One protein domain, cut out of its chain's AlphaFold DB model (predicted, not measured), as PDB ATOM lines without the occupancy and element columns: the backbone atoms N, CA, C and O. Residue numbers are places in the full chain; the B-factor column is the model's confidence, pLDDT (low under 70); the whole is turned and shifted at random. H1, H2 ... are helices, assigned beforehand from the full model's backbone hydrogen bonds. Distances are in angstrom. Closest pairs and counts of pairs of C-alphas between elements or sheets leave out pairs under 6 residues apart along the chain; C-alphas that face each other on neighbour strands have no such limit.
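AT A GLANCE: This is residues 25 to 243 of the 615 residues of the protein "HDc domain-containing protein" of Candidatus Levybacteria bacterium GW2011_GWA2_40_8 (UniProt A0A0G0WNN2). Look for a compact body of helices built up in layers: at one end H1, H2 and H3 lie side by side with H2 in the middle, and the long H5 crosses H2. Beyond them H4, H6 and H8 pack together, H7 crosses the end of H8, H10 crosses H5, and H9 and H11 lie side by side at the far side from H1. The printed part has 219 residues with eleven named helices, H1 to H11 in order along the chain, and no named strand; the class is all helix. It is compact, with a radius of gyration of the C-alphas of 17.3 A, and rounded, spanning 49 by 45 by 36 A.

IN THESE COORDINATES: Find C-alpha 25 at (95.321, 63.671, 152.740), where H1, residues 25 to 31, begins. H2 follows as residues 38 to 58, 30.5 A long, then H3, residues 67 to 77, and H4, residues 87 to 97. H5, residues 104 to 131, is the longest helix, 40.5 A from C-alpha 104 at (84.553, 75.860, 132.725) to C-alpha 131. Next come H6, residues 141 to 157, 24.3 A; H7, residues 159 to 169; H8, residues 173 to 186, 20.0 A; H9, residues 200 to 211; and H10, residues 214 to 224. H11, residues 231 to 241, ends with C-alpha 241 at (118.345, 60.326, 120.778).

HOW THE PARTS SIT: Start at H8, the hub, which touches H4, H6, H7, H11 and, only just, with 3 pairs of C-alphas within 8 A, H10. H8 and H6 run opposite ways at a shallow tilt of 28 degrees; their closest C-alphas, Ser 144 and Phe 185, are 4.9 A apart. H7 is about perpendicular to H8, at 87 degrees, closest at the C-alphas of Ser 166 and Glu 173, 5.4 A. H5 touches H10 with residues 109 to 120 alone, at a steep tilt of 62 degrees; the closest C-alphas, Ala 113 and Ala 219, are 4.3 A apart. H2 touches H5 at a steep tilt of 49 degrees, Met 46 to Thr 122 being the closest C-alphas at 6.1 A. H1 and H2 form a hairpin at 11 degrees, and H2 and H3 another at 6 degrees. H9 touches H11, opposite ways at a shallow tilt of 19 degrees, closest at the C-alphas of Ser 204 and Leu 240, 4.8 A. H1 and H8 are apart. Every O i to N i+4 pair is within hydrogen-bond range in H2, H3, H5, H6, H7, H8, H10 and H11; in H9 5 of 8 are, in H1 1 of 3, with 2 of 4 O i to N i+3 pairs, and in H4 3 of 7, with 8 of 8.

THE WHOLE: The two C-alphas farthest apart, Pro 61 and Glu 160, are 51.9 A apart. The printed part has no cut, and its one long link, residues 187 to 199, joins H8 to H9. Mean pLDDT of the printed part is 87.5; look for values under 70 at residues 25 to 36, 64 to 65, 134 to 135 and 195 to 201.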
ATOM      1  N   ARG A  25      94.354  62.652 152.301       47.12
ATOM      2  CA  ARG A  25      95.321  63.671 152.740       47.12
ATOM      3  C   ARG A  25      95.639  64.711 151.660       47.12
ATOM      4  O   ARG A  25      95.692  65.892 151.980       47.12
ATOM      5  N   VAL A  26      95.818  64.299 150.401       48.75
ATOM      6  CA  VAL A  26      96.132  65.211 149.279       48.75
ATOM      7  C   VAL A  26      94.943  66.129 148.979       48.75
ATOM      8  O   VAL A  26      95.122  67.317 148.719       48.75
ATOM      9  N   THR A  27      93.719  65.604 149.074       51.16
ATOM     10  CA  THR A  27      92.490  66.377 148.845       51.16
ATOM     11  C   THR A  27      92.289  67.453 149.918       51.16
ATOM     12  O   THR A  27      91.984  68.595 149.588       51.16
ATOM     13  N   THR A  28      92.545  67.136 151.192       51.41
ATOM     14  CA  THR A  28      92.365  68.073 152.318       51.41
ATOM     15  C   THR A  28      93.384  69.219 152.343       51.41
ATOM     16  O   THR A  28      93.055  70.307 152.818       51.41
ATOM     17  N   VAL A  29      94.604  69.010 151.832       52.19
ATOM     18  CA  VAL A  29      95.615  70.081 151.738       52.19
ATOM     19  C   VAL A  29      95.171  71.152 150.745       52.19
ATOM     20  O   VAL A  29      95.259  72.326 151.070       52.19
ATOM     21  N   LEU A  30      94.617  70.775 149.587       48.75
ATOM     22  CA  LEU A  30      94.190  71.722 148.546       48.75
ATOM     23  C   LEU A  30      92.984  72.591 148.945       48.75
ATOM     24  O   LEU A  30      92.842  73.700 148.438       48.75
ATOM     25  N   GLU A  31      92.122  72.105 149.841       48.12
ATOM     26  CA  GLU A  31      90.880  72.791 150.235       48.12
ATOM     27  C   GLU A  31      91.074  73.845 151.342       48.12
ATOM     28  O   GLU A  31      90.193  74.676 151.547       48.12
ATOM     29  N   ASN A  32      92.223  73.859 152.034       48.94
ATOM     30  CA  ASN A  32      92.448  74.691 153.229       48.94
ATOM     31  C   ASN A  32      93.550  75.756 153.085       48.94
ATOM     32  O   ASN A  32      93.941  76.378 154.076       48.94
ATOM     33  N   VAL A  33      94.070  75.987 151.878       46.97
ATOM     34  CA  VAL A  33      95.141  76.971 151.664       46.97
ATOM     35  C   VAL A  33      94.552  78.357 151.376       46.97
ATOM     36  O   VAL A  33      93.730  78.518 150.477       46.97
ATOM     37  N   ALA A  34      94.986  79.366 152.141       43.06
ATOM     38  CA  ALA A  34      94.739  80.800 151.921       43.06
ATOM     39  C   ALA A  34      95.083  81.228 150.468       43.06
ATOM     40  O   ALA A  34      95.738  80.445 149.783       43.06
ATOM     41  N   PRO A  35      94.696  82.424 149.959       47.72
ATOM     42  CA  PRO A  35      94.940  82.804 148.562       47.72
ATOM     43  C   PRO A  35      96.443  82.859 148.257       47.72
ATOM     44  O   PRO A  35      97.116  83.867 148.449       47.72
ATOM     45  N   GLN A  36      96.960  81.723 147.812       59.75
ATOM     46  CA  GLN A  36      98.321  81.501 147.381       59.75
ATOM     47  C   GLN A  36      98.383  81.648 145.861       59.75
ATOM     48  O   GLN A  36      97.400  81.398 145.156       59.75
ATOM     49  N   THR A  37      99.545  82.061 145.356       79.06
ATOM     50  CA  THR A  37      99.836  82.074 143.918       79.06
ATOM     51  C   THR A  37      99.673  80.664 143.330       79.06
ATOM     52  O   THR A  37      99.817  79.669 144.043       79.06
ATOM     53  N   GLU A  38      99.380  80.547 142.031       81.44
ATOM     54  CA  GLU A  38      99.268  79.236 141.357       81.44
ATOM     55  C   GLU A  38     100.554  78.399 141.497       81.44
ATOM     56  O   GLU A  38     100.499  77.179 141.684       81.44
ATOM     57  N   GLN A  39     101.715  79.057 141.530       86.44
ATOM     58  CA  GLN A  39     102.993  78.413 141.814       86.44
ATOM     59  C   GLN A  39     103.013  77.767 143.211       86.44
ATOM     60  O   GLN A  39     103.390  76.606 143.350       86.44
ATOM     61  N   ALA A  40     102.558  78.476 144.248       87.62
ATOM     62  CA  ALA A  40     102.538  77.951 145.612       87.62
ATOM     63  C   ALA A  40     101.543  76.783 145.770       87.62
ATOM     64  O   ALA A  40     101.866  75.789 146.424       87.62
ATOM     65  N   LYS A  41     100.396  76.820 145.072       90.25
ATOM     66  CA  LYS A  41      99.484  75.662 144.979       90.25
ATOM     67  C   LYS A  41     100.150  74.450 144.324       90.25
ATOM     68  O   LYS A  41     100.003  73.331 144.816       90.25
ATOM     69  N   SER A  42     100.896  74.670 143.241       93.12
ATOM     70  CA  SER A  42     101.637  73.617 142.534       93.12
ATOM     71  C   SER A  42     102.693  72.976 143.436       93.12
ATOM     72  O   SER A  42     102.771  71.752 143.522       93.12
ATOM     73  N   VAL A  43     103.460  73.790 144.170       94.56
ATOM     74  CA  VAL A  43     104.455  73.311 145.143       94.56
ATOM     75  C   VAL A  43     103.789  72.487 146.244       94.56
ATOM     76  O   VAL A  43     104.225  71.367 146.506       94.56
ATOM     77  N   ALA A  44     102.704  72.986 146.843       94.50
ATOM     78  CA  ALA A  44     101.975  72.263 147.885       94.50
ATOM     79  C   ALA A  44     101.431  70.912 147.385       94.50
ATOM     80  O   ALA A  44     101.505  69.907 148.095       94.50
ATOM     81  N   PHE A  45     100.928  70.861 146.146       95.62
ATOM     82  CA  PHE A  45     100.472  69.613 145.536       95.62
ATOM     83  C   PHE A  45     101.618  68.612 145.343       95.62
ATOM     84  O   PHE A  45     101.489  67.458 145.751       95.62
ATOM     85  N   MET A  46     102.750  69.043 144.776       97.19
ATOM     86  CA  MET A  46     103.924  68.179 144.580       97.19
ATOM     87  C   MET A  46     104.482  67.663 145.912       97.19
ATOM     88  O   MET A  46     104.807  66.484 146.028       97.19
ATOM     89  N   GLN A  47     104.508  68.492 146.961       97.06
ATOM     90  CA  GLN A  47     104.888  68.053 148.308       97.06
ATOM     91  C   GLN A  47     103.959  66.951 148.839       97.06
ATOM     92  O   GLN A  47     104.436  65.943 149.359       97.06
ATOM     93  N   ALA A  48     102.643  67.093 148.659       96.25
ATOM     94  CA  ALA A  48     101.680  66.080 149.084       96.25
ATOM     95  C   ALA A  48     101.811  64.766 148.284       96.25
ATOM     96  O   ALA A  48     101.684  63.677 148.852       96.25
ATOM     97  N   VAL A  49     102.101  64.848 146.977       96.94
ATOM     98  CA  VAL A  49     102.414  63.671 146.145       96.94
ATOM     99  C   VAL A  49     103.682  62.982 146.644       96.94
ATOM    100  O   VAL A  49     103.667  61.766 146.838       96.94
ATOM    101  N   LEU A  50     104.748  63.744 146.908       96.62
ATOM    102  CA  LEU A  50     106.013  63.227 147.426       96.62
ATOM    103  C   LEU A  50     105.811  62.460 148.738       96.62
ATOM    104  O   LEU A  50     106.315  61.349 148.885       96.62
ATOM    105  N   GLU A  51     105.050  63.014 149.683       95.31
ATOM    106  CA  GLU A  51     104.739  62.329 150.941       95.31
ATOM    107  C   GLU A  51     104.015  60.999 150.719       95.31
ATOM    108  O   GLU A  51     104.354  59.995 151.348       95.31
ATOM    109  N   GLY A  52     103.037  60.979 149.810       95.00
ATOM    110  CA  GLY A  52     102.319  59.763 149.448       95.00
ATOM    111  C   GLY A  52     103.211  58.720 148.769       95.00
ATOM    112  O   GLY A  52     103.062  57.530 149.035       95.00
ATOM    113  N   HIS A  53     104.138  59.152 147.911       94.62
ATOM    114  CA  HIS A  53     105.085  58.270 147.226       94.62
ATOM    115  C   HIS A  53     106.096  57.656 148.198       94.62
ATOM    116  O   HIS A  53     106.258  56.438 148.234       94.62
ATOM    117  N   VAL A  54     106.692  58.477 149.068       93.38
ATOM    118  CA  VAL A  54     107.624  58.024 150.114       93.38
ATOM    119  C   VAL A  54     106.963  57.011 151.050       93.38
ATOM    120  O   VAL A  54     107.556  55.971 151.324       93.38
ATOM    121  N   ALA A  55     105.722  57.259 151.484       91.75
ATOM    122  CA  ALA A  55     104.993  56.320 152.336       91.75
ATOM    123  C   ALA A  55     104.820  54.943 151.664       91.75
ATOM    124  O   ALA A  55     105.107  53.921 152.280       91.75
ATOM    125  N   LYS A  56     104.445  54.912 150.376       90.06
ATOM    126  CA  LYS A  56     104.325  53.661 149.601       90.06
ATOM    127  C   LYS A  56     105.657  52.928 149.442       90.06
ATOM    128  O   LYS A  56     105.673  51.702 149.372       90.06
ATOM    129  N   LEU A  57     106.769  53.656 149.325       87.00
ATOM    130  CA  LEU A  57     108.095  53.041 149.262       87.00
ATOM    131  C   LEU A  57     108.475  52.424 150.609       87.00
ATOM    132  O   LEU A  57     108.931  51.289 150.636       87.00
ATOM    133  N   GLN A  58     108.223  53.123 151.716       86.75
ATOM    134  CA  GLN A  58     108.527  52.653 153.073       86.75
ATOM    135  C   GLN A  58     107.673  51.454 153.521       86.75
ATOM    136  O   GLN A  58     108.096  50.706 154.399       86.75
ATOM    137  N   GLU A  59     106.507  51.224 152.907       88.19
ATOM    138  CA  GLU A  59     105.712  50.000 153.106       88.19
ATOM    139  C   GLU A  59     106.425  48.732 152.603       88.19
ATOM    140  O   GLU A  59     106.086  47.622 153.021       88.19
ATOM    141  N   LYS A  60     107.417  48.871 151.715       82.62
ATOM    142  CA  LYS A  60     108.172  47.742 151.175       82.62
ATOM    143  C   LYS A  60     109.351  47.386 152.098       82.62
ATOM    144  O   LYS A  60     110.154  48.270 152.415       82.62
ATOM    145  N   PRO A  61     109.508  46.113 152.517       77.50
ATOM    146  CA  PRO A  61     110.551  45.701 153.463       77.50
ATOM    147  C   PRO A  61     111.973  46.086 153.049       77.50
ATOM    148  O   PRO A  61     112.791  46.417 153.902       77.50
ATOM    149  N   GLU A  62     112.266  46.085 151.748       76.31
ATOM    150  CA  GLU A  62     113.570  46.452 151.194       76.31
ATOM    151  C   GLU A  62     113.926  47.946 151.360       76.31
ATOM    152  O   GLU A  62     115.086  48.325 151.206       76.31
ATOM    153  N   PHE A  63     112.953  48.795 151.708       76.19
ATOM    154  CA  PHE A  63     113.104  50.250 151.790       76.19
ATOM    155  C   PHE A  63     112.764  50.846 153.167       76.19
ATOM    156  O   PHE A  63     113.047  52.020 153.403       76.19
ATOM    157  N   ALA A  64     112.209  50.059 154.095       62.47
ATOM    158  CA  ALA A  64     111.664  50.535 155.373       62.47
ATOM    159  C   ALA A  64     112.674  51.238 156.314       62.47
ATOM    160  O   ALA A  64     112.262  51.987 157.195       62.47
ATOM    161  N   ALA A  65     113.981  51.021 156.131       62.31
ATOM    162  CA  ALA A  65     115.056  51.630 156.929       62.31
ATOM    163  C   ALA A  65     116.127  52.312 156.058       62.31
ATOM    164  O   ALA A  65     117.308  52.330 156.404       62.31
ATOM    165  N   ASN A  66     115.742  52.800 154.876       76.00
ATOM    166  CA  ASN A  66     116.694  53.361 153.929       76.00
ATOM    167  C   ASN A  66     116.881  54.872 154.151       76.00
ATOM    168  O   ASN A  66     116.100  55.670 153.634       76.00
ATOM    169  N   ASP A  67     117.954  55.261 154.850       81.25
ATOM    170  CA  ASP A  67     118.362  56.664 155.076       81.25
ATOM    171  C   ASP A  67     118.393  57.501 153.781       81.25
ATOM    172  O   ASP A  67     118.200  58.719 153.802       81.25
ATOM    173  N   ARG A  68     118.610  56.860 152.624       82.94
ATOM    174  CA  ARG A  68     118.609  57.525 151.318       82.94
ATOM    175  C   ARG A  68     117.232  58.080 150.950       82.94
ATOM    176  O   ARG A  68     117.181  59.126 150.321       82.94
ATOM    177  N   ILE A  69     116.129  57.449 151.368       89.31
ATOM    178  CA  ILE A  69     114.768  57.961 151.120       89.31
ATOM    179  C   ILE A  69     114.582  59.316 151.797       89.31
ATOM    180  O   ILE A  69     114.121  60.266 151.162       89.31
ATOM    181  N   ASP A  70     114.985  59.425 153.063       88.88
ATOM    182  CA  ASP A  70     114.864  60.669 153.819       88.88
ATOM    183  C   ASP A  70     115.816  61.743 153.283       88.88
ATOM    184  O   ASP A  70     115.417  62.905 153.166       88.88
ATOM    185  N   LYS A  71     117.037  61.368 152.869       87.75
ATOM    186  CA  LYS A  71     117.966  62.282 152.182       87.75
ATOM    187  C   LYS A  71     117.384  62.806 150.862       87.75
ATOM    188  O   LYS A  71     117.372  64.020 150.653       87.75
ATOM    189  N   THR A  72     116.829  61.938 150.015       91.44
ATOM    190  CA  THR A  72     116.168  62.332 148.757       91.44
ATOM    191  C   THR A  72     114.962  63.224 149.030       91.44
ATOM    192  O   THR A  72     114.815  64.274 148.408       91.44
ATOM    193  N   LYS A  73     114.110  62.869 149.998       94.56
ATOM    194  CA  LYS A  73     112.971  63.707 150.394       94.56
ATOM    195  C   LYS A  73     113.446  65.089 150.844       94.56
ATOM    196  O   LYS A  73     112.892  66.099 150.415       94.56
ATOM    197  N   LYS A  74     114.485  65.144 151.680       93.19
ATOM    198  CA  LYS A  74     115.079  66.394 152.160       93.19
ATOM    199  C   LYS A  74     115.595  67.248 151.006       93.19
ATOM    200  O   LYS A  74     115.369  68.452 151.050       93.19
ATOM    201  N   TYR A  75     116.215  66.666 149.978       92.50
ATOM    202  CA  TYR A  75     116.658  67.407 148.790       92.50
ATOM    203  C   TYR A  75     115.510  68.203 148.144       92.50
ATOM    204  O   TYR A  75     115.636  69.413 147.978       92.50
ATOM    205  N   PHE A  76     114.360  67.574 147.879       95.81
ATOM    206  CA  PHE A  76     113.212  68.249 147.247       95.81
ATOM    207  C   PHE A  76     112.563  69.344 148.105       95.81
ATOM    208  O   PHE A  76     111.898  70.228 147.567       95.81
ATOM    209  N   LEU A  77     112.747  69.283 149.425       94.62
ATOM    210  CA  LEU A  77     112.143  70.206 150.389       94.62
ATOM    211  C   LEU A  77     113.114  71.275 150.906       94.62
ATOM    212  O   LEU A  77     112.685  72.216 151.569       94.62
ATOM    213  N   SER A  78     114.413  71.129 150.641       93.25
ATOM    214  CA  SER A  78     115.435  72.057 151.124       93.25
ATOM    215  C   SER A  78     115.666  73.172 150.119       93.25
ATOM    216  O   SER A  78     115.706  72.942 148.911       93.25
ATOM    217  N   ILE A  79     115.836  74.388 150.632       90.50
ATOM    218  CA  ILE A  79     116.207  75.544 149.820       90.50
ATOM    219  C   ILE A  79     117.636  75.337 149.313       90.50
ATOM    220  O   ILE A  79     118.557  75.129 150.103       90.50
ATOM    221  N   ASP A  80     117.825  75.417 147.998       84.88
ATOM    222  CA  ASP A  80     119.150  75.545 147.406       84.88
ATOM    223  C   ASP A  80     119.638  76.976 147.633       84.88
ATOM    224  O   ASP A  80     119.138  77.913 147.003       84.88
ATOM    225  N   GLU A  81     120.621  77.143 148.520       82.69
ATOM    226  CA  GLU A  81     121.196  78.439 148.912       82.69
ATOM    227  C   GLU A  81     121.610  79.312 147.720       82.69
ATOM    228  O   GLU A  81     121.565  80.538 147.807       82.69
ATOM    229  N   ARG A  82     121.971  78.703 146.583       78.75
ATOM    230  CA  ARG A  82     122.405  79.425 145.376       78.75
ATOM    231  C   ARG A  82     121.248  80.111 144.663       78.75
ATOM    232  O   ARG A  82     121.423  81.178 144.087       78.75
ATOM    233  N   THR A  83     120.090  79.457 144.643       82.88
ATOM    234  CA  THR A  83     118.909  79.939 143.909       82.88
ATOM    235  C   THR A  83     117.875  80.578 144.826       82.88
ATOM    236  O   THR A  83     117.003  81.297 144.345       82.88
ATOM    237  N   GLY A  84     117.958  80.315 146.133       88.00
ATOM    238  CA  GLY A  84     116.943  80.694 147.109       88.00
ATOM    239  C   GLY A  84     115.637  79.908 146.967       88.00
ATOM    240  O   GLY A  84     114.628  80.330 147.521       88.00
ATOM    241  N   LEU A  85     115.641  78.796 146.224       92.25
ATOM    242  CA  LEU A  85     114.459  77.998 145.902       92.25
ATOM    243  C   LEU A  85     114.710  76.517 146.172       92.25
ATOM    244  O   LEU A  85     115.817  76.009 146.003       92.25
ATOM    245  N   THR A  86     113.651  75.807 146.525       95.25
ATOM    246  CA  THR A  86     113.602  74.345 146.521       95.25
ATOM    247  C   THR A  86     113.550  73.797 145.087       95.25
ATOM    248  O   THR A  86     113.100  74.490 144.162       95.25
ATOM    249  N   PRO A  87     113.941  72.528 144.862       95.25
ATOM    250  CA  PRO A  87     113.732  71.862 143.577       95.25
ATOM    251  C   PRO A  87     112.281  71.932 143.077       95.25
ATOM    252  O   PRO A  87     112.057  72.197 141.897       95.25
ATOM    253  N   PHE A  88     111.283  71.779 143.956       96.38
ATOM    254  CA  PHE A  88     109.876  71.897 143.559       96.38
ATOM    255  C   PHE A  88     109.459  73.316 143.185       96.38
ATOM    256  O   PHE A  88     108.677  73.477 142.254       96.38
ATOM    257  N   GLU A  89     109.988  74.351 143.835       95.12
ATOM    258  CA  GLU A  89     109.727  75.731 143.409       95.12
ATOM    259  C   GLU A  89     110.318  76.025 142.027       95.12
ATOM    260  O   GLU A  89     109.691  76.748 141.250       95.12
ATOM    261  N   ARG A  90     111.480  75.440 141.697       94.12
ATOM    262  CA  ARG A  90     112.092  75.534 140.360       94.12
ATOM    263  C   ARG A  90     111.233  74.837 139.305       94.12
ATOM    264  O   ARG A  90     110.943  75.450 138.283       94.12
ATOM    265  N   VAL A  91     110.766  73.614 139.572       96.12
ATOM    266  CA  VAL A  91     109.848  72.884 138.675       96.12
ATOM    267  C   VAL A  91     108.515  73.618 138.519       96.12
ATOM    268  O   VAL A  91     107.984  73.705 137.416       96.12
ATOM    269  N   ALA A  92     107.976  74.190 139.600       95.31
ATOM    270  CA  ALA A  92     106.673  74.850 139.575       95.31
ATOM    271  C   ALA A  92     106.613  76.044 138.608       95.31
ATOM    272  O   ALA A  92     105.549  76.313 138.057       95.31
ATOM    273  N   ARG A  93     107.746  76.716 138.353       94.25
ATOM    274  CA  ARG A  93     107.841  77.826 137.384       94.25
ATOM    275  C   ARG A  93     107.500  77.411 135.957       94.25
ATOM    276  O   ARG A  93     107.071  78.244 135.170       94.25
ATOM    277  N   MET A  94     107.649  76.131 135.618       95.81
ATOM    278  CA  MET A  94     107.240  75.613 134.314       95.81
ATOM    279  C   MET A  94     105.749  75.850 134.051       95.81
ATOM    280  O   MET A  94     105.348  76.161 132.932       95.81
ATOM    281  N   TYR A  95     104.920  75.735 135.092       95.94
ATOM    282  CA  TYR A  95     103.473  75.894 134.978       95.94
ATOM    283  C   TYR A  95     103.047  77.353 134.767       95.94
ATOM    284  O   TYR A  95     101.945  77.589 134.275       95.94
ATOM    285  N   ASP A  96     103.936  78.321 135.023       93.88
ATOM    286  CA  ASP A  96     103.705  79.735 134.703       93.88
ATOM    287  C   ASP A  96     103.705  80.002 133.191       93.88
ATOM    288  O   ASP A  96     103.361  81.108 132.774       93.88
ATOM    289  N   PHE A  97     104.075  79.019 132.360       95.12
ATOM    290  CA  PHE A  97     103.973  79.066 130.898       95.12
ATOM    291  C   PHE A  97     102.685  78.457 130.343       95.12
ATOM    292  O   PHE A  97     102.470  78.470 129.136       95.12
ATOM    293  N   LEU A  98     101.810  77.921 131.187       94.44
ATOM    294  CA  LEU A  98     100.545  77.395 130.701       94.44
ATOM    295  C   LEU A  98      99.535  78.521 130.461       94.44
ATOM    296  O   LEU A  98      99.588  79.572 131.107       94.44
ATOM    297  N   ASP A  99      98.605  78.271 129.541       90.56
ATOM    298  CA  ASP A  99      97.502  79.167 129.191       90.56
ATOM    299  C   ASP A  99      96.170  78.480 129.561       90.56
ATOM    300  O   ASP A  99      95.569  77.795 128.728       90.56
ATOM    301  N   PRO A 100      95.703  78.587 130.824       91.75
ATOM    302  CA  PRO A 100      94.519  77.866 131.275       91.75
ATOM    303  C   PRO A 100      93.263  78.294 130.501       91.75
ATOM    304  O   PRO A 100      93.009  79.497 130.382       91.75
ATOM    305  N   PRO A 101      92.414  77.350 130.054       93.06
ATOM    306  CA  PRO A 101      91.153  77.685 129.407       93.06
ATOM    307  C   PRO A 101      90.235  78.507 130.318       93.06
ATOM    308  O   PRO A 101      90.172  78.288 131.533       93.06
ATOM    309  N   THR A 102      89.483  79.432 129.719       93.56
ATOM    310  CA  THR A 102      88.444  80.208 130.417       93.56
ATOM    311  C   THR A 102      87.100  79.486 130.459       93.56
ATOM    312  O   THR A 102      86.279  79.780 131.325       93.56
ATOM    313  N   ASP A 103      86.857  78.565 129.523       95.50
ATOM    314  CA  ASP A 103      85.654  77.736 129.512       95.50
ATOM    315  C   ASP A 103      85.654  76.766 130.713       95.50
ATOM    316  O   ASP A 103      86.655  76.076 130.923       95.50
ATOM    317  N   PRO A 104      84.570  76.676 131.509       94.88
ATOM    318  CA  PRO A 104      84.553  75.860 132.725       94.88
ATOM    319  C   PRO A 104      84.789  74.358 132.508       94.88
ATOM    320  O   PRO A 104      85.432  73.715 133.342       94.88
ATOM    321  N   GLU A 105      84.277  73.778 131.418       93.19
ATOM    322  CA  GLU A 105      84.432  72.344 131.152       93.19
ATOM    323  C   GLU A 105      85.859  72.030 130.702       93.19
ATOM    324  O   GLU A 105      86.495  71.109 131.231       93.19
ATOM    325  N   GLN A 106      86.400  72.849 129.798       93.44
ATOM    326  CA  GLN A 106      87.795  72.756 129.373       93.44
ATOM    327  C   GLN A 106      88.751  73.019 130.537       93.44
ATOM    328  O   GLN A 106      89.748  72.310 130.682       93.44
ATOM    329  N   ARG A 107      88.427  73.971 131.419       94.00
ATOM    330  CA  ARG A 107      89.221  74.266 132.613       94.00
ATOM    331  C   ARG A 107      89.277  73.077 133.564       94.00
ATOM    332  O   ARG A 107      90.350  72.735 134.045       94.00
ATOM    333  N   LYS A 108      88.156  72.388 133.789       94.88
ATOM    334  CA  LYS A 108      88.134  71.171 134.614       94.88
ATOM    335  C   LYS A 108      89.019  70.066 134.028       94.88
ATOM    336  O   LYS A 108      89.738  69.400 134.772       94.88
ATOM    337  N   ALA A 109      88.971  69.870 132.710       94.12
ATOM    338  CA  ALA A 109      89.825  68.900 132.025       94.12
ATOM    339  C   ALA A 109      91.313  69.288 132.105       94.12
ATOM    340  O   ALA A 109      92.157  68.424 132.344       94.12
ATOM    341  N   PHE A 110      91.620  70.579 131.964       95.88
ATOM    342  CA  PHE A 110      92.958  71.141 132.131       95.88
ATOM    343  C   PHE A 110      93.488  70.933 133.556       95.88
ATOM    344  O   PHE A 110      94.577  70.395 133.730       95.88
ATOM    345  N   ASP A 111      92.705  71.255 134.589       95.25
ATOM    346  CA  ASP A 111      93.114  71.081 135.988       95.25
ATOM    347  C   ASP A 111      93.342  69.596 136.335       95.25
ATOM    348  O   ASP A 111      94.221  69.255 137.131       95.25
ATOM    349  N   GLN A 112      92.569  68.683 135.733       96.19
ATOM    350  CA  GLN A 112      92.800  67.245 135.868       96.19
ATOM    351  C   GLN A 112      94.110  66.817 135.191       96.19
ATOM    352  O   GLN A 112      94.884  66.072 135.793       96.19
ATOM    353  N   ALA A 113      94.372  67.298 133.974       97.38
ATOM    354  CA  ALA A 113      95.627  67.049 133.270       97.38
ATOM    355  C   ALA A 113      96.831  67.576 134.063       97.38
ATOM    356  O   ALA A 113      97.829  66.874 134.210       97.38
ATOM    357  N   LEU A 114      96.697  68.761 134.661       97.06
ATOM    358  CA  LEU A 114      97.727  69.398 135.474       97.06
ATOM    359  C   LEU A 114      98.106  68.535 136.681       97.06
ATOM    360  O   LEU A 114      99.286  68.305 136.938       97.06
ATOM    361  N   LYS A 115      97.106  67.990 137.383       96.44
ATOM    362  CA  LYS A 115      97.323  67.082 138.520       96.44
ATOM    363  C   LYS A 115      97.995  65.778 138.103       96.44
ATOM    364  O   LYS A 115      98.925  65.350 138.781       96.44
ATOM    365  N   ILE A 116      97.544  65.160 137.007       97.06
ATOM    366  CA  ILE A 116      98.150  63.929 136.470       97.06
ATOM    367  C   ILE A 116      99.624  64.181 136.144       97.06
ATOM    368  O   ILE A 116     100.493  63.425 136.575       97.06
ATOM    369  N   HIS A 117      99.900  65.275 135.437       97.69
ATOM    370  CA  HIS A 117     101.244  65.669 135.053       97.69
ATOM    371  C   HIS A 117     102.152  65.898 136.268       97.69
ATOM    372  O   HIS A 117     103.193  65.253 136.390       97.69
ATOM    373  N   MET A 118     101.738  66.763 137.203       97.81
ATOM    374  CA  MET A 118     102.492  67.039 138.433       97.81
ATOM    375  C   MET A 118     102.746  65.768 139.239       97.81
ATOM    376  O   MET A 118     103.840  65.602 139.776       97.81
ATOM    377  N   GLN A 119     101.759  64.871 139.320       96.75
ATOM    378  CA  GLN A 119     101.911  63.617 140.041       96.75
ATOM    379  C   GLN A 119     103.013  62.754 139.416       96.75
ATOM    380  O   GLN A 119     103.938  62.355 140.121       96.75
ATOM    381  N   LYS A 120     102.942  62.500 138.102       96.00
ATOM    382  CA  LYS A 120     103.923  61.666 137.392       96.00
ATOM    383  C   LYS A 120     105.323  62.258 137.445       96.00
ATOM    384  O   LYS A 120     106.256  61.552 137.808       96.00
ATOM    385  N   LEU A 121     105.453  63.554 137.163       96.56
ATOM    386  CA  LEU A 121     106.739  64.240 137.222       96.56
ATOM    387  C   LEU A 121     107.342  64.174 138.631       96.56
ATOM    388  O   LEU A 121     108.532  63.926 138.761       96.56
ATOM    389  N   THR A 122     106.536  64.336 139.684       97.44
ATOM    390  CA  THR A 122     107.021  64.245 141.072       97.44
ATOM    391  C   THR A 122     107.514  62.839 141.417       97.44
ATOM    392  O   THR A 122     108.594  62.699 141.986       97.44
ATOM    393  N   GLU A 123     106.735  61.805 141.079       95.50
ATOM    394  CA  GLU A 123     107.095  60.401 141.323       95.50
ATOM    395  C   GLU A 123     108.394  60.041 140.576       95.50
ATOM    396  O   GLU A 123     109.340  59.539 141.184       95.50
ATOM    397  N   TRP A 124     108.491  60.382 139.287       95.19
ATOM    398  CA  TRP A 124     109.668  60.091 138.463       95.19
ATOM    399  C   TRP A 124     110.902  60.907 138.855       95.19
ATOM    400  O   TRP A 124     111.994  60.347 138.920       95.19
ATOM    401  N   ALA A 125     110.747  62.194 139.176       95.75
ATOM    402  CA  ALA A 125     111.839  63.027 139.674       95.75
ATOM    403  C   ALA A 125     112.416  62.466 140.980       95.75
ATOM    404  O   ALA A 125     113.638  62.403 141.152       95.75
ATOM    405  N   PHE A 126     111.542  62.030 141.896       95.44
ATOM    406  CA  PHE A 126     111.972  61.388 143.131       95.44
ATOM    407  C   PHE A 126     112.736  60.099 142.844       95.44
ATOM    408  O   PHE A 126     113.841  59.944 143.355       95.44
ATOM    409  N   ASP A 127     112.184  59.206 142.021       92.69
ATOM    410  CA  ASP A 127     112.815  57.924 141.704       92.69
ATOM    411  C   ASP A 127     114.173  58.122 141.013       92.69
ATOM    412  O   ASP A 127     115.145  57.461 141.383       92.69
ATOM    413  N   GLN A 128     114.280  59.086 140.087       91.56
ATOM    414  CA  GLN A 128     115.533  59.471 139.428       91.56
ATOM    415  C   GLN A 128     116.588  59.910 140.446       91.56
ATOM    416  O   GLN A 128     117.696  59.372 140.471       91.56
ATOM    417  N   HIS A 129     116.257  60.856 141.328       91.44
ATOM    418  CA  HIS A 129     117.216  61.333 142.326       91.44
ATOM    419  C   HIS A 129     117.518  60.270 143.396       91.44
ATOM    420  O   HIS A 129     118.655  60.146 143.843       91.44
ATOM    421  N   PHE A 130     116.531  59.457 143.777       89.38
ATOM    422  CA  PHE A 130     116.701  58.357 144.722       89.38
ATOM    423  C   PHE A 130     117.612  57.259 144.188       89.38
ATOM    424  O   PHE A 130     118.358  56.693 144.974       89.38
ATOM    425  N   GLN A 131     117.586  56.958 142.889       84.81
ATOM    426  CA  GLN A 131     118.457  55.941 142.292       84.81
ATOM    427  C   GLN A 131     119.797  56.501 141.799       84.81
ATOM    428  O   GLN A 131     120.711  55.720 141.546       84.81
ATOM    429  N   ASN A 132     119.974  57.827 141.767       80.50
ATOM    430  CA  ASN A 132     121.188  58.501 141.303       80.50
ATOM    431  C   ASN A 132     122.476  57.971 141.969       80.50
ATOM    432  O   ASN A 132     122.674  58.202 143.169       80.50
ATOM    433  N   PRO A 133     123.365  57.274 141.240       70.44
ATOM    434  CA  PRO A 133     124.610  56.784 141.807       70.44
ATOM    435  C   PRO A 133     125.560  57.959 142.059       70.44
ATOM    436  O   PRO A 133     126.129  58.529 141.135       70.44
ATOM    437  N   GLU A 134     125.813  58.279 143.326       66.81
ATOM    438  CA  GLU A 134     126.686  59.396 143.732       66.81
ATOM    439  C   GLU A 134     128.184  59.173 143.423       66.81
ATOM    440  O   GLU A 134     129.037  59.920 143.892       66.81
ATOM    441  N   GLN A 135     128.530  58.133 142.660       66.06
ATOM    442  CA  GLN A 135     129.903  57.789 142.290       66.06
ATOM    443  C   GLN A 135     130.500  58.759 141.258       66.06
ATOM    444  O   GLN A 135     131.676  59.103 141.370       66.06
ATOM    445  N   TYR A 136     129.709  59.194 140.273       70.19
ATOM    446  CA  TYR A 136     130.163  59.979 139.116       70.19
ATOM    447  C   TYR A 136     129.456  61.347 139.059       70.19
ATOM    448  O   TYR A 136     128.940  61.818 140.072       70.19
ATOM    449  N   VAL A 137     129.438  61.991 137.884       76.75
ATOM    450  CA  VAL A 137     128.512  63.099 137.589       76.75
ATOM    451  C   VAL A 137     127.083  62.722 137.971       76.75
ATOM    452  O   VAL A 137     126.689  61.563 137.825       76.75
ATOM    453  N   SER A 138     126.315  63.695 138.462       79.00
ATOM    454  CA  SER A 138     124.932  63.438 138.833       79.00
ATOM    455  C   SER A 138     124.112  63.042 137.606       79.00
ATOM    456  O   SER A 138     124.147  63.725 136.585       79.00
ATOM    457  N   HIS A 139     123.372  61.945 137.739       82.69
ATOM    458  CA  HIS A 139     122.263  61.546 136.866       82.69
ATOM    459  C   HIS A 139     120.918  61.708 137.597       82.69
ATOM    460  O   HIS A 139     119.879  61.194 137.180       82.69
ATOM    461  N   GLY A 140     120.944  62.378 138.752       88.75
ATOM    462  CA  GLY A 140     119.772  62.665 139.555       88.75
ATOM    463  C   GLY A 140     118.989  63.837 138.994       88.75
ATOM    464  O   GLY A 140     119.409  64.524 138.066       88.75
ATOM    465  N   PHE A 141     117.841  64.107 139.607       92.81
ATOM    466  CA  PHE A 141     116.965  65.172 139.130       92.81
ATOM    467  C   PHE A 141     117.595  66.578 139.201       92.81
ATOM    468  O   PHE A 141     117.180  67.478 138.487       92.81
ATOM    469  N   ASP A 142     118.624  66.789 140.023       90.88
ATOM    470  CA  ASP A 142     119.450  68.004 140.025       90.88
ATOM    471  C   ASP A 142     120.082  68.304 138.659       90.88
ATOM    472  O   ASP A 142     120.066  69.464 138.239       90.88
ATOM    473  N   HIS A 143     120.555  67.278 137.945       91.62
ATOM    474  CA  HIS A 143     121.046  67.412 136.574       91.62
ATOM    475  C   HIS A 143     119.917  67.836 135.629       91.62
ATOM    476  O   HIS A 143     120.046  68.849 134.945       91.62
ATOM    477  N   SER A 144     118.756  67.177 135.688       95.19
ATOM    478  CA  SER A 144     117.590  67.552 134.877       95.19
ATOM    479  C   SER A 144     117.165  69.016 135.076       95.19
ATOM    480  O   SER A 144     116.780  69.687 134.119       95.19
ATOM    481  N   ILE A 145     117.278  69.564 136.296       94.81
ATOM    482  CA  ILE A 145     116.987  70.988 136.529       94.81
ATOM    483  C   ILE A 145     118.097  71.905 135.976       94.81
ATOM    484  O   ILE A 145     117.799  73.019 135.537       94.81
ATOM    485  N   ASN A 146     119.364  71.481 135.960       93.00
ATOM    486  CA  ASN A 146     120.425  72.234 135.279       93.00
ATOM    487  C   ASN A 146     120.192  72.257 133.760       93.00
ATOM    488  O   ASN A 146     120.205  73.336 133.170       93.00
ATOM    489  N   VAL A 147     119.879  71.109 133.150       95.19
ATOM    490  CA  VAL A 147     119.530  71.000 131.722       95.19
ATOM    491  C   VAL A 147     118.322  71.877 131.389       95.19
ATOM    492  O   VAL A 147     118.341  72.603 130.395       95.19
ATOM    493  N   ALA A 148     117.296  71.905 132.248       96.38
ATOM    494  CA  ALA A 148     116.147  72.792 132.069       96.38
ATOM    495  C   ALA A 148     116.553  74.273 132.116       96.38
ATOM    496  O   ALA A 148     116.106  75.061 131.284       96.38
ATOM    497  N   ASN A 149     117.436  74.660 133.041       94.00
ATOM    498  CA  ASN A 149     117.948  76.028 133.119       94.00
ATOM    499  C   ASN A 149     118.742  76.427 131.863       94.00
ATOM    500  O   ASN A 149     118.494  77.501 131.318       94.00
ATOM    501  N   PHE A 150     119.658  75.574 131.390       94.75
ATOM    502  CA  PHE A 150     120.419  75.825 130.159       94.75
ATOM    503  C   PHE A 150     119.506  75.901 128.937       94.75
ATOM    504  O   PHE A 150     119.664  76.794 128.106       94.75
ATOM    505  N   SER A 151     118.501  75.025 128.862       96.19
ATOM    506  CA  SER A 151     117.504  75.057 127.791       96.19
ATOM    507  C   SER A 151     116.759  76.392 127.776       96.19
ATOM    508  O   SER A 151     116.621  77.014 126.730       96.19
ATOM    509  N   MET A 152     116.328  76.885 128.940       96.31
ATOM    510  CA  MET A 152     115.646  78.178 129.040       96.31
ATOM    511  C   MET A 152     116.546  79.358 128.687       96.31
ATOM    512  O   MET A 152     116.101  80.256 127.980       96.31
ATOM    513  N   GLN A 153     117.807  79.331 129.117       94.56
ATOM    514  CA  GLN A 153     118.785  80.344 128.732       94.56
ATOM    515  C   GLN A 153     119.003  80.363 127.213       94.56
ATOM    516  O   GLN A 153     119.056  81.437 126.622       94.56
ATOM    517  N   ALA A 154     119.073  79.195 126.569       93.94
ATOM    518  CA  ALA A 154     119.162  79.098 125.114       93.94
ATOM    519  C   ALA A 154     117.932  79.716 124.426       93.94
ATOM    520  O   ALA A 154     118.090  80.481 123.478       93.94
ATOM    521  N   LEU A 155     116.720  79.446 124.928       95.88
ATOM    522  CA  LEU A 155     115.487  80.049 124.406       95.88
ATOM    523  C   LEU A 155     115.411  81.569 124.629       95.88
ATOM    524  O   LEU A 155     114.786  82.268 123.836       95.88
ATOM    525  N   ASP A 156     116.006  82.081 125.707       95.75
ATOM    526  CA  ASP A 156     116.053  83.518 125.998       95.75
ATOM    527  C   ASP A 156     117.092  84.247 125.135       95.75
ATOM    528  O   ASP A 156     116.829  85.351 124.656       95.75
ATOM    529  N   ASN A 157     118.246  83.622 124.904       95.00
ATOM    530  CA  ASN A 157     119.331  84.185 124.103       95.00
ATOM    531  C   ASN A 157     119.073  84.094 122.589       95.00
ATOM    532  O   ASN A 157     119.566  84.939 121.843       95.00
ATOM    533  N   LEU A 158     118.322  83.081 122.142       94.31
ATOM    534  CA  LEU A 158     117.971  82.822 120.740       94.31
ATOM    535  C   LEU A 158     116.441  82.670 120.598       94.31
ATOM    536  O   LEU A 158     115.935  81.559 120.391       94.31
ATOM    537  N   PRO A 159     115.668  83.766 120.743       94.69
ATOM    538  CA  PRO A 159     114.203  83.725 120.759       94.69
ATOM    539  C   PRO A 159     113.579  83.186 119.462       94.69
ATOM    540  O   PRO A 159     112.451  82.690 119.481       94.69
ATOM    541  N   GLU A 160     114.295  83.211 118.340       94.56
ATOM    542  CA  GLU A 160     113.875  82.588 117.085       94.56
ATOM    543  C   GLU A 160     113.649  81.072 117.204       94.56
ATOM    544  O   GLU A 160     112.803  80.529 116.489       94.56
ATOM    545  N   ILE A 161     114.324  80.390 118.142       95.50
ATOM    546  CA  ILE A 161     114.077  78.971 118.445       95.50
ATOM    547  C   ILE A 161     112.649  78.797 118.978       95.50
ATOM    548  O   ILE A 161     111.949  77.855 118.601       95.50
ATOM    549  N   VAL A 162     112.184  79.726 119.824       97.06
ATOM    550  CA  VAL A 162     110.836  79.675 120.409       97.06
ATOM    551  C   VAL A 162     109.774  79.792 119.321       97.06
ATOM    552  O   VAL A 162     108.856  78.967 119.269       97.06
ATOM    553  N   GLY A 163     109.932  80.784 118.440       95.56
ATOM    554  CA  GLY A 163     109.043  80.995 117.298       95.56
ATOM    555  C   GLY A 163     109.027  79.785 116.365       95.56
ATOM    556  O   GLY A 163     107.958  79.320 115.972       95.56
ATOM    557  N   ARG A 164     110.195  79.194 116.091       95.00
ATOM    558  CA  ARG A 164     110.299  78.018 115.225       95.00
ATOM    559  C   ARG A 164     109.587  76.792 115.793       95.00
ATOM    560  O   ARG A 164     108.798  76.191 115.072       95.00
ATOM    561  N   ILE A 165     109.802  76.453 117.065       95.62
ATOM    562  CA  ILE A 165     109.108  75.332 117.729       95.62
ATOM    563  C   ILE A 165     107.591  75.585 117.767       95.62
ATOM    564  O   ILE A 165     106.796  74.681 117.503       95.62
ATOM    565  N   SER A 166     107.184  76.826 118.058       96.44
ATOM    566  CA  SER A 166     105.774  77.229 118.085       96.44
ATOM    567  C   SER A 166     105.102  76.983 116.727       96.44
ATOM    568  O   SER A 166     104.055  76.333 116.662       96.44
ATOM    569  N   GLU A 167     105.734  77.409 115.632       95.25
ATOM    570  CA  GLU A 167     105.258  77.176 114.265       95.25
ATOM    571  C   GLU A 167     105.295  75.695 113.860       95.25
ATOM    572  O   GLU A 167     104.346  75.195 113.240       95.25
ATOM    573  N   GLU A 168     106.382  74.993 114.195       93.38
ATOM    574  CA  GLU A 168     106.629  73.582 113.878       93.38
ATOM    575  C   GLU A 168     105.502  72.712 114.428       93.38
ATOM    576  O   GLU A 168     104.878  71.979 113.658       93.38
ATOM    577  N   TYR A 169     105.116  72.919 115.689       95.44
ATOM    578  CA  TYR A 169     104.120  72.091 116.373       95.44
ATOM    579  C   TYR A 169     102.733  72.725 116.503       95.44
ATOM    580  O   TYR A 169     101.800  72.053 116.944       95.44
ATOM    581  N   GLY A 170     102.555  73.976 116.073       95.50
ATOM    582  CA  GLY A 170     101.273  74.684 116.152       95.50
ATOM    583  C   GLY A 170     100.829  74.996 117.584       95.50
ATOM    584  O   GLY A 170      99.631  75.004 117.844       95.50
ATOM    585  N   ILE A 171     101.781  75.223 118.489       96.00
ATOM    586  CA  ILE A 171     101.561  75.506 119.919       96.00
ATOM    587  C   ILE A 171     101.941  76.957 120.234       96.00
ATOM    588  O   ILE A 171     102.639  77.585 119.443       96.00
ATOM    589  N   SER A 172     101.510  77.521 121.367       96.31
ATOM    590  CA  SER A 172     101.914  78.890 121.743       96.31
ATOM    591  C   SER A 172     103.408  78.964 122.094       96.31
ATOM    592  O   SER A 172     104.000  77.973 122.511       96.31
ATOM    593  N   GLU A 173     104.030  80.146 121.999       96.69
ATOM    594  CA  GLU A 173     105.417  80.359 122.460       96.69
ATOM    595  C   GLU A 173     105.607  80.000 123.944       96.69
ATOM    596  O   GLU A 173     106.666  79.534 124.372       96.69
ATOM    597  N   ARG A 174     104.557  80.190 124.748       96.44
ATOM    598  CA  ARG A 174     104.539  79.773 126.150       96.44
ATOM    599  C   ARG A 174     104.462  78.242 126.248       96.44
ATOM    600  O   ARG A 174     105.276  77.640 126.946       96.44
ATOM    601  N   GLY A 175     103.613  77.600 125.442       96.69
ATOM    602  CA  GLY A 175     103.588  76.145 125.260       96.69
ATOM    603  C   GLY A 175     104.939  75.553 124.834       96.69
ATOM    604  O   GLY A 175     105.340  74.516 125.358       96.69
ATOM    605  N   THR A 176     105.696  76.242 123.974       97.25
ATOM    606  CA  THR A 176     107.073  75.874 123.607       97.25
ATOM    607  C   THR A 176     107.992  75.826 124.829       97.25
ATOM    608  O   THR A 176     108.706  74.847 125.040       97.25
ATOM    609  N   ARG A 177     107.973  76.860 125.674       98.00
ATOM    610  CA  ARG A 177     108.801  76.892 126.891       98.00
ATOM    611  C   ARG A 177     108.410  75.779 127.862       98.00
ATOM    612  O   ARG A 177     109.283  75.119 128.421       98.00
ATOM    613  N   PHE A 178     107.110  75.525 128.005       97.88
ATOM    614  CA  PHE A 178     106.601  74.411 128.801       97.88
ATOM    615  C   PHE A 178     107.092  73.053 128.276       97.88
ATOM    616  O   PHE A 178     107.543  72.223 129.066       97.88
ATOM    617  N   ILE A 179     107.040  72.807 126.962       97.62
ATOM    618  CA  ILE A 179     107.419  71.499 126.414       97.62
ATOM    619  C   ILE A 179     108.930  71.258 126.464       97.62
ATOM    620  O   ILE A 179     109.358  70.154 126.793       97.62
ATOM    621  N   VAL A 180     109.740  72.296 126.230       98.00
ATOM    622  CA  VAL A 180     111.205  72.214 126.332       98.00
ATOM    623  C   VAL A 180     111.642  71.938 127.772       98.00
ATOM    624  O   VAL A 180     112.511  71.097 127.995       98.00
ATOM    625  N   GLN A 181     111.017  72.572 128.770       97.81
ATOM    626  CA  GLN A 181     111.311  72.252 130.170       97.81
ATOM    627  C   GLN A 181     110.909  70.824 130.539       97.81
ATOM    628  O   GLN A 181     111.671  70.141 131.217       97.81
ATOM    629  N   ASN A 182     109.756  70.341 130.066       97.88
ATOM    630  CA  ASN A 182     109.363  68.948 130.285       97.88
ATOM    631  C   ASN A 182     110.355  67.969 129.678       97.88
ATOM    632  O   ASN A 182     110.725  66.995 130.325       97.88
ATOM    633  N   LEU A 183     110.817  68.243 128.462       97.50
ATOM    634  CA  LEU A 183     111.826  67.433 127.803       97.50
ATOM    635  C   LEU A 183     113.108  67.356 128.649       97.50
ATOM    636  O   LEU A 183     113.598  66.265 128.929       97.50
ATOM    637  N   ALA A 184     113.587  68.499 129.146       97.44
ATOM    638  CA  ALA A 184     114.739  68.557 130.040       97.44
ATOM    639  C   ALA A 184     114.505  67.838 131.382       97.44
ATOM    640  O   ALA A 184     115.396  67.150 131.868       97.44
ATOM    641  N   PHE A 185     113.314  67.930 131.976       97.62
ATOM    642  CA  PHE A 185     113.011  67.218 133.220       97.62
ATOM    643  C   PHE A 185     112.890  65.702 133.045       97.62
ATOM    644  O   PHE A 185     113.141  64.967 133.999       97.62
ATOM    645  N   LEU A 186     112.503  65.244 131.852       96.56
ATOM    646  CA  LEU A 186     112.125  63.856 131.600       96.56
ATOM    647  C   LEU A 186     113.176  63.041 130.837       96.56
ATOM    648  O   LEU A 186     113.029  61.825 130.768       96.56
ATOM    649  N   HIS A 187     114.229  63.651 130.282       94.75
ATOM    650  CA  HIS A 187     115.190  62.929 129.433       94.75
ATOM    651  C   HIS A 187     115.887  61.743 130.136       94.75
ATOM    652  O   HIS A 187     116.094  60.699 129.517       94.75
ATOM    653  N   ASP A 188     116.139  61.869 131.442       92.75
ATOM    654  CA  ASP A 188     116.909  60.915 132.252       92.75
ATOM    655  C   ASP A 188     116.053  59.999 133.158       92.75
ATOM    656  O   ASP A 188     116.576  59.199 133.940       92.75
ATOM    657  N   ILE A 189     114.719  60.038 133.053       91.56
ATOM    658  CA  ILE A 189     113.817  59.292 133.965       91.56
ATOM    659  C   ILE A 189     113.890  57.767 133.819       91.56
ATOM    660  O   ILE A 189     113.278  57.039 134.599       91.56
ATOM    661  N   GLY A 190     114.609  57.265 132.814       87.75
ATOM    662  CA  GLY A 190     114.832  55.835 132.634       87.75
ATOM    663  C   GLY A 190     115.922  55.251 133.534       87.75
ATOM    664  O   GLY A 190     115.941  54.034 133.712       87.75
ATOM    665  N   TYR A 191     116.801  56.070 134.133       84.19
ATOM    666  CA  TYR A 191     117.902  55.585 134.983       84.19
ATOM    667  C   TYR A 191     117.458  54.677 136.139       84.19
ATOM    668  O   TYR A 191     118.073  53.625 136.318       84.19
ATOM    669  N   PRO A 192     116.387  54.997 136.897       83.12
ATOM    670  CA  PRO A 192     115.885  54.137 137.973       83.12
ATOM    671  C   PRO A 192     115.530  52.716 137.545       83.12
ATOM    672  O   PRO A 192     115.463  51.824 138.391       83.12
ATOM    673  N   LEU A 193     115.255  52.529 136.251       75.44
ATOM    674  CA  LEU A 193     114.794  51.275 135.674       75.44
ATOM    675  C   LEU A 193     115.925  50.423 135.092       75.44
ATOM    676  O   LEU A 193     115.673  49.309 134.626       75.44
ATOM    677  N   LEU A 194     117.162  50.915 135.142       71.06
ATOM    678  CA  LEU A 194     118.337  50.163 134.732       71.06
ATOM    679  C   LEU A 194     118.777  49.194 135.836       71.06
ATOM    680  O   LEU A 194     118.708  49.502 137.025       71.06
ATOM    681  N   ALA A 195     119.265  48.014 135.448       59.31
ATOM    682  CA  ALA A 195     119.945  47.136 136.395       59.31
ATOM    683  C   ALA A 195     121.300  47.754 136.795       59.31
ATOM    684  O   ALA A 195     121.901  48.474 136.000       59.31
ATOM    685  N   GLU A 196     121.829  47.417 137.980       55.72
ATOM    686  CA  GLU A 196     123.080  47.980 138.547       55.72
ATOM    687  C   GLU A 196     124.326  47.880 137.639       55.72
ATOM    688  O   GLU A 196     125.355  48.485 137.934       55.72
ATOM    689  N   LYS A 197     124.262  47.121 136.540       57.00
ATOM    690  CA  LYS A 197     125.354  46.957 135.571       57.00
ATOM    691  C   LYS A 197     124.954  47.228 134.115       57.00
ATOM    692  O   LYS A 197     125.749  46.959 133.221       57.00
ATOM    693  N   SER A 198     123.742  47.711 133.854       58.50
ATOM    694  CA  SER A 198     123.308  48.077 132.499       58.50
ATOM    695  C   SER A 198     124.046  49.327 132.006       58.50
ATOM    696  O   SER A 198     124.438  50.170 132.814       58.50
ATOM    697  N   SER A 199     124.242  49.475 130.689       60.84
ATOM    698  CA  SER A 199     124.881  50.689 130.169       60.84
ATOM    699  C   SER A 199     124.008  51.907 130.382       60.84
ATOM    700  O   SER A 199     122.777  51.852 130.292       60.84
ATOM    701  N   LYS A 200     124.689  53.037 130.578       64.12
ATOM    702  CA  LYS A 200     124.058  54.340 130.723       64.12
ATOM    703  C   LYS A 200     123.144  54.622 129.544       64.12
ATOM    704  O   LYS A 200     122.019  55.021 129.764       64.12
ATOM    705  N   SER A 201     123.547  54.337 128.313       65.25
ATOM    706  CA  SER A 201     122.808  54.731 127.106       65.25
ATOM    707  C   SER A 201     121.413  54.105 126.930       65.25
ATOM    708  O   SER A 201     120.635  54.582 126.109       65.25
ATOM    709  N   ILE A 202     121.066  53.063 127.695       73.44
ATOM    710  CA  ILE A 202     119.732  52.437 127.662       73.44
ATOM    711  C   ILE A 202     118.674  53.284 128.385       73.44
ATOM    712  O   ILE A 202     117.475  53.120 128.129       73.44
ATOM    713  N   HIS A 203     119.081  54.186 129.292       81.75
ATOM    714  CA  HIS A 203     118.123  54.980 130.069       81.75
ATOM    715  C   HIS A 203     117.177  55.753 129.145       81.75
ATOM    716  O   HIS A 203     115.997  55.846 129.443       81.75
ATOM    717  N   SER A 204     117.659  56.228 127.996       84.44
ATOM    718  CA  SER A 204     116.889  57.026 127.044       84.44
ATOM    719  C   SER A 204     115.713  56.224 126.482       84.44
ATOM    720  O   SER A 204     114.566  56.652 126.560       84.44
ATOM    721  N   ALA A 205     115.969  54.992 126.031       78.69
ATOM    722  CA  ALA A 205     114.930  54.071 125.571       78.69
ATOM    723  C   ALA A 205     113.937  53.709 126.685       78.69
ATOM    724  O   ALA A 205     112.730  53.631 126.467       78.69
ATOM    725  N   THR A 206     114.439  53.531 127.904       79.44
ATOM    726  CA  THR A 206     113.600  53.210 129.060       79.44
ATOM    727  C   THR A 206     112.782  54.416 129.548       79.44
ATOM    728  O   THR A 206     111.680  54.253 130.063       79.44
ATOM    729  N   GLY A 207     113.285  55.634 129.356       87.06
ATOM    730  CA  GLY A 207     112.572  56.879 129.623       87.06
ATOM    731  C   GLY A 207     111.443  57.108 128.621       87.06
ATOM    732  O   GLY A 207     110.330  57.445 129.029       87.06
ATOM    733  N   VAL A 208     111.677  56.815 127.333       86.44
ATOM    734  CA  VAL A 208     110.627  56.818 126.296       86.44
ATOM    735  C   VAL A 208     109.450  55.941 126.715       86.44
ATOM    736  O   VAL A 208     108.306  56.378 126.661       86.44
ATOM    737  N   GLU A 209     109.716  54.744 127.237       79.06
ATOM    738  CA  GLU A 209     108.683  53.809 127.712       79.06
ATOM    739  C   GLU A 209     107.778  54.374 128.815       79.06
ATOM    740  O   GLU A 209     106.609  53.995 128.931       79.06
ATOM    741  N   LEU A 210     108.303  55.287 129.631       85.75
ATOM    742  CA  LEU A 210     107.524  55.976 130.652       85.75
ATOM    743  C   LEU A 210     106.674  57.096 130.043       85.75
ATOM    744  O   LEU A 210     105.502  57.232 130.409       85.75
ATOM    745  N   VAL A 211     107.220  57.861 129.092       88.94
ATOM    746  CA  VAL A 211     106.515  59.007 128.492       88.94
ATOM    747  C   VAL A 211     105.524  58.630 127.390       88.94
ATOM    748  O   VAL A 211     104.597  59.398 127.155       88.94
ATOM    749  N   VAL A 212     105.630  57.448 126.766       84.38
ATOM    750  CA  VAL A 212     104.612  56.914 125.823       84.38
ATOM    751  C   VAL A 212     103.331  56.455 126.521       84.38
ATOM    752  O   VAL A 212     102.372  56.005 125.889       84.38
ATOM    753  N   ASN A 213     103.282  56.547 127.851       85.75
ATOM    754  CA  ASN A 213     102.074  56.287 128.607       85.75
ATOM    755  C   ASN A 213     100.940  57.219 128.144       85.75
ATOM    756  O   ASN A 213     101.002  58.433 128.329       85.75
ATOM    757  N   LYS A 214      99.866  56.633 127.602       88.19
ATOM    758  CA  LYS A 214      98.737  57.386 127.039       88.19
ATOM    759  C   LYS A 214      98.115  58.384 128.017       88.19
ATOM    760  O   LYS A 214      97.786  59.488 127.611       88.19
ATOM    761  N   GLU A 215      97.964  58.027 129.293       91.50
ATOM    762  CA  GLU A 215      97.409  58.941 130.302       91.50
ATOM    763  C   GLU A 215      98.310  60.171 130.497       91.50
ATOM    764  O   GLU A 215      97.809  61.292 130.590       91.50
ATOM    765  N   PHE A 216      99.631  59.970 130.513       92.50
ATOM    766  CA  PHE A 216     100.605  61.053 130.605       92.50
ATOM    767  C   PHE A 216     100.618  61.928 129.342       92.50
ATOM    768  O   PHE A 216     100.513  63.147 129.459       92.50
ATOM    769  N   GLN A 217     100.663  61.338 128.145       92.50
ATOM    770  CA  GLN A 217     100.633  62.101 126.887       92.50
ATOM    771  C   GLN A 217      99.331  62.878 126.712       92.50
ATOM    772  O   GLN A 217      99.348  64.062 126.381       92.50
ATOM    773  N   ASP A 218      98.195  62.242 127.006       93.56
ATOM    774  CA  ASP A 218      96.883  62.880 126.969       93.56
ATOM    775  C   ASP A 218      96.795  64.045 127.965       93.56
ATOM    776  O   ASP A 218      96.011  64.972 127.747       93.56
ATOM    777  N   ALA A 219      97.525  63.992 129.085       96.25
ATOM    778  CA  ALA A 219      97.634  65.106 130.017       96.25
ATOM    779  C   ALA A 219      98.535  66.211 129.449       96.25
ATOM    780  O   ALA A 219      98.113  67.363 129.404       96.25
ATOM    781  N   LEU A 220      99.722  65.867 128.949       95.56
ATOM    782  CA  LEU A 220     100.678  66.820 128.385       95.56
ATOM    783  C   LEU A 220     100.078  67.610 127.208       95.56
ATOM    784  O   LEU A 220     100.116  68.838 127.211       95.56
ATOM    785  N   LEU A 221      99.426  66.924 126.266       95.19
ATOM    786  CA  LEU A 221      98.739  67.546 125.129       95.19
ATOM    787  C   LEU A 221      97.597  68.473 125.570       95.19
ATOM    788  O   LEU A 221      97.436  69.559 125.025       95.19
ATOM    789  N   LYS A 222      96.826  68.102 126.603       95.31
ATOM    790  CA  LYS A 222      95.785  68.990 127.156       95.31
ATOM    791  C   LYS A 222      96.360  70.257 127.788       95.31
ATOM    792  O   LYS A 222      95.684  71.281 127.768       95.31
ATOM    793  N   LEU A 223      97.558  70.184 128.370       96.44
ATOM    794  CA  LEU A 223      98.218  71.338 128.985       96.44
ATOM    795  C   LEU A 223      98.783  72.297 127.936       96.44
ATOM    796  O   LEU A 223      98.653  73.507 128.096       96.44
ATOM    797  N   VAL A 224      99.366  71.765 126.861       94.62
ATOM    798  CA  VAL A 224      99.927  72.575 125.767       94.62
ATOM    799  C   VAL A 224      98.833  73.139 124.849       94.62
ATOM    800  O   VAL A 224      99.020  74.194 124.245       94.62
ATOM    801  N   GLY A 225      97.671  72.482 124.783       89.75
ATOM    802  CA  GLY A 225      96.544  72.889 123.948       89.75
ATOM    803  C   GLY A 225      96.581  72.243 122.558       89.75
ATOM    804  O   GLY A 225      97.212  71.201 122.376       89.75
ATOM    805  N   PRO A 226      95.865  72.806 121.566       87.69
ATOM    806  CA  PRO A 226      95.896  72.299 120.198       87.69
ATOM    807  C   PRO A 226      97.333  72.212 119.674       87.69
ATOM    808  O   PRO A 226      98.082  73.179 119.763       87.69
ATOM    809  N   SER A 227      97.704  71.061 119.119       91.94
ATOM    810  CA  SER A 227      99.038  70.809 118.576       91.94
ATOM    811  C   SER A 227      98.956  69.911 117.346       91.94
ATOM    812  O   SER A 227      97.949  69.239 117.103       91.94
ATOM    813  N   LYS A 228     100.029  69.873 116.559       90.12
ATOM    814  CA  LYS A 228     100.168  68.932 115.443       90.12
ATOM    815  C   LYS A 228     100.497  67.525 115.950       90.12
ATOM    816  O   LYS A 228     101.131  67.359 116.991       90.12
ATOM    817  N   GLU A 229     100.098  66.517 115.175       80.88
ATOM    818  CA  GLU A 229     100.178  65.095 115.554       80.88
ATOM    819  C   GLU A 229     101.608  64.598 115.830       80.88
ATOM    820  O   GLU A 229     101.794  63.686 116.629       80.88
ATOM    821  N   HIS A 230     102.627  65.210 115.220       87.50
ATOM    822  CA  HIS A 230     104.020  64.775 115.356       87.50
ATOM    823  C   HIS A 230     104.753  65.356 116.577       87.50
ATOM    824  O   HIS A 230     105.880  64.947 116.828       87.50
ATOM    825  N   LEU A 231     104.134  66.242 117.377       93.06
ATOM    826  CA  LEU A 231     104.779  66.803 118.576       93.06
ATOM    827  C   LEU A 231     105.254  65.707 119.538       93.06
ATOM    828  O   LEU A 231     106.395  65.736 119.987       93.06
ATOM    829  N   MET A 232     104.393  64.731 119.848       92.31
ATOM    830  CA  MET A 232     104.768  63.660 120.777       92.31
ATOM    831  C   MET A 232     105.800  62.707 120.179       92.31
ATOM    832  O   MET A 232     106.684  62.261 120.898       92.31
ATOM    833  N   ILE A 233     105.746  62.473 118.866       88.62
ATOM    834  CA  ILE A 233     106.734  61.654 118.155       88.62
ATOM    835  C   ILE A 233     108.124  62.291 118.271       88.62
ATOM    836  O   ILE A 233     109.092  61.613 118.610       88.62
ATOM    837  N   ASP A 234     108.228  63.601 118.050       91.31
ATOM    838  CA  ASP A 234     109.501  64.315 118.158       91.31
ATOM    839  C   ASP A 234     109.946  64.494 119.611       91.31
ATOM    840  O   ASP A 234     111.143  64.471 119.886       91.31
ATOM    841  N   PHE A 235     109.011  64.625 120.556       94.12
ATOM    842  CA  PHE A 235     109.308  64.641 121.989       94.12
ATOM    843  C   PHE A 235     109.929  63.313 122.447       94.12
ATOM    844  O   PHE A 235     110.967  63.296 123.108       94.12
ATOM    845  N   GLU A 236     109.329  62.187 122.051       90.56
ATOM    846  CA  GLU A 236     109.860  60.842 122.290       90.56
ATOM    847  C   GLU A 236     111.211  60.647 121.599       90.56
ATOM    848  O   GLU A 236     112.155  60.151 122.211       90.56
ATOM    849  N   GLY A 237     111.327  61.082 120.341       87.81
ATOM    850  CA  GLY A 237     112.578  61.051 119.592       87.81
ATOM    851  C   GLY A 237     113.674  61.873 120.269       87.81
ATOM    852  O   GLY A 237     114.812  61.416 120.368       87.81
ATOM    853  N   ALA A 238     113.339  63.048 120.797       92.25
ATOM    854  CA  ALA A 238     114.278  63.884 121.525       92.25
ATOM    855  C   ALA A 238     114.808  63.172 122.776       92.25
ATOM    856  O   ALA A 238     116.022  63.113 122.959       92.25
ATOM    857  N   ILE A 239     113.936  62.541 123.574       91.94
ATOM    858  CA  ILE A 239     114.363  61.716 124.716       91.94
ATOM    859  C   ILE A 239     115.202  60.528 124.248       91.94
ATOM    860  O   ILE A 239     116.237  60.261 124.841       91.94
ATOM    861  N   LEU A 240     114.810  59.823 123.189       86.50
ATOM    862  CA  LEU A 240     115.526  58.633 122.733       86.50
ATOM    863  C   LEU A 240     116.950  58.936 122.258       86.50
ATOM    864  O   LEU A 240     117.869  58.169 122.534       86.50
ATOM    865  N   PHE A 241     117.117  60.028 121.509       87.31
ATOM    866  CA  PHE A 241     118.345  60.326 120.778       87.31
ATOM    867  C   PHE A 241     119.203  61.414 121.433       87.31
ATOM    868  O   PHE A 241     120.221  61.780 120.844       87.31
ATOM    869  N   HIS A 242     118.854  61.953 122.608       88.62
ATOM    870  CA  HIS A 242     119.640  63.039 123.219       88.62
ATOM    871  C   HIS A 242     121.095  62.645 123.503       88.62
ATOM    872  O   HIS A 242     121.990  63.466 123.385       88.62
ATOM    873  N   ASN A 243     121.366  61.370 123.767       79.81
ATOM    874  CA  ASN A 243     122.727  60.884 123.977       79.81
ATOM    875  C   ASN A 243     123.432  60.428 122.681       79.81
ATOM    876  O   ASN A 243     124.580  59.997 122.741       79.81
TER     877      ASN A 243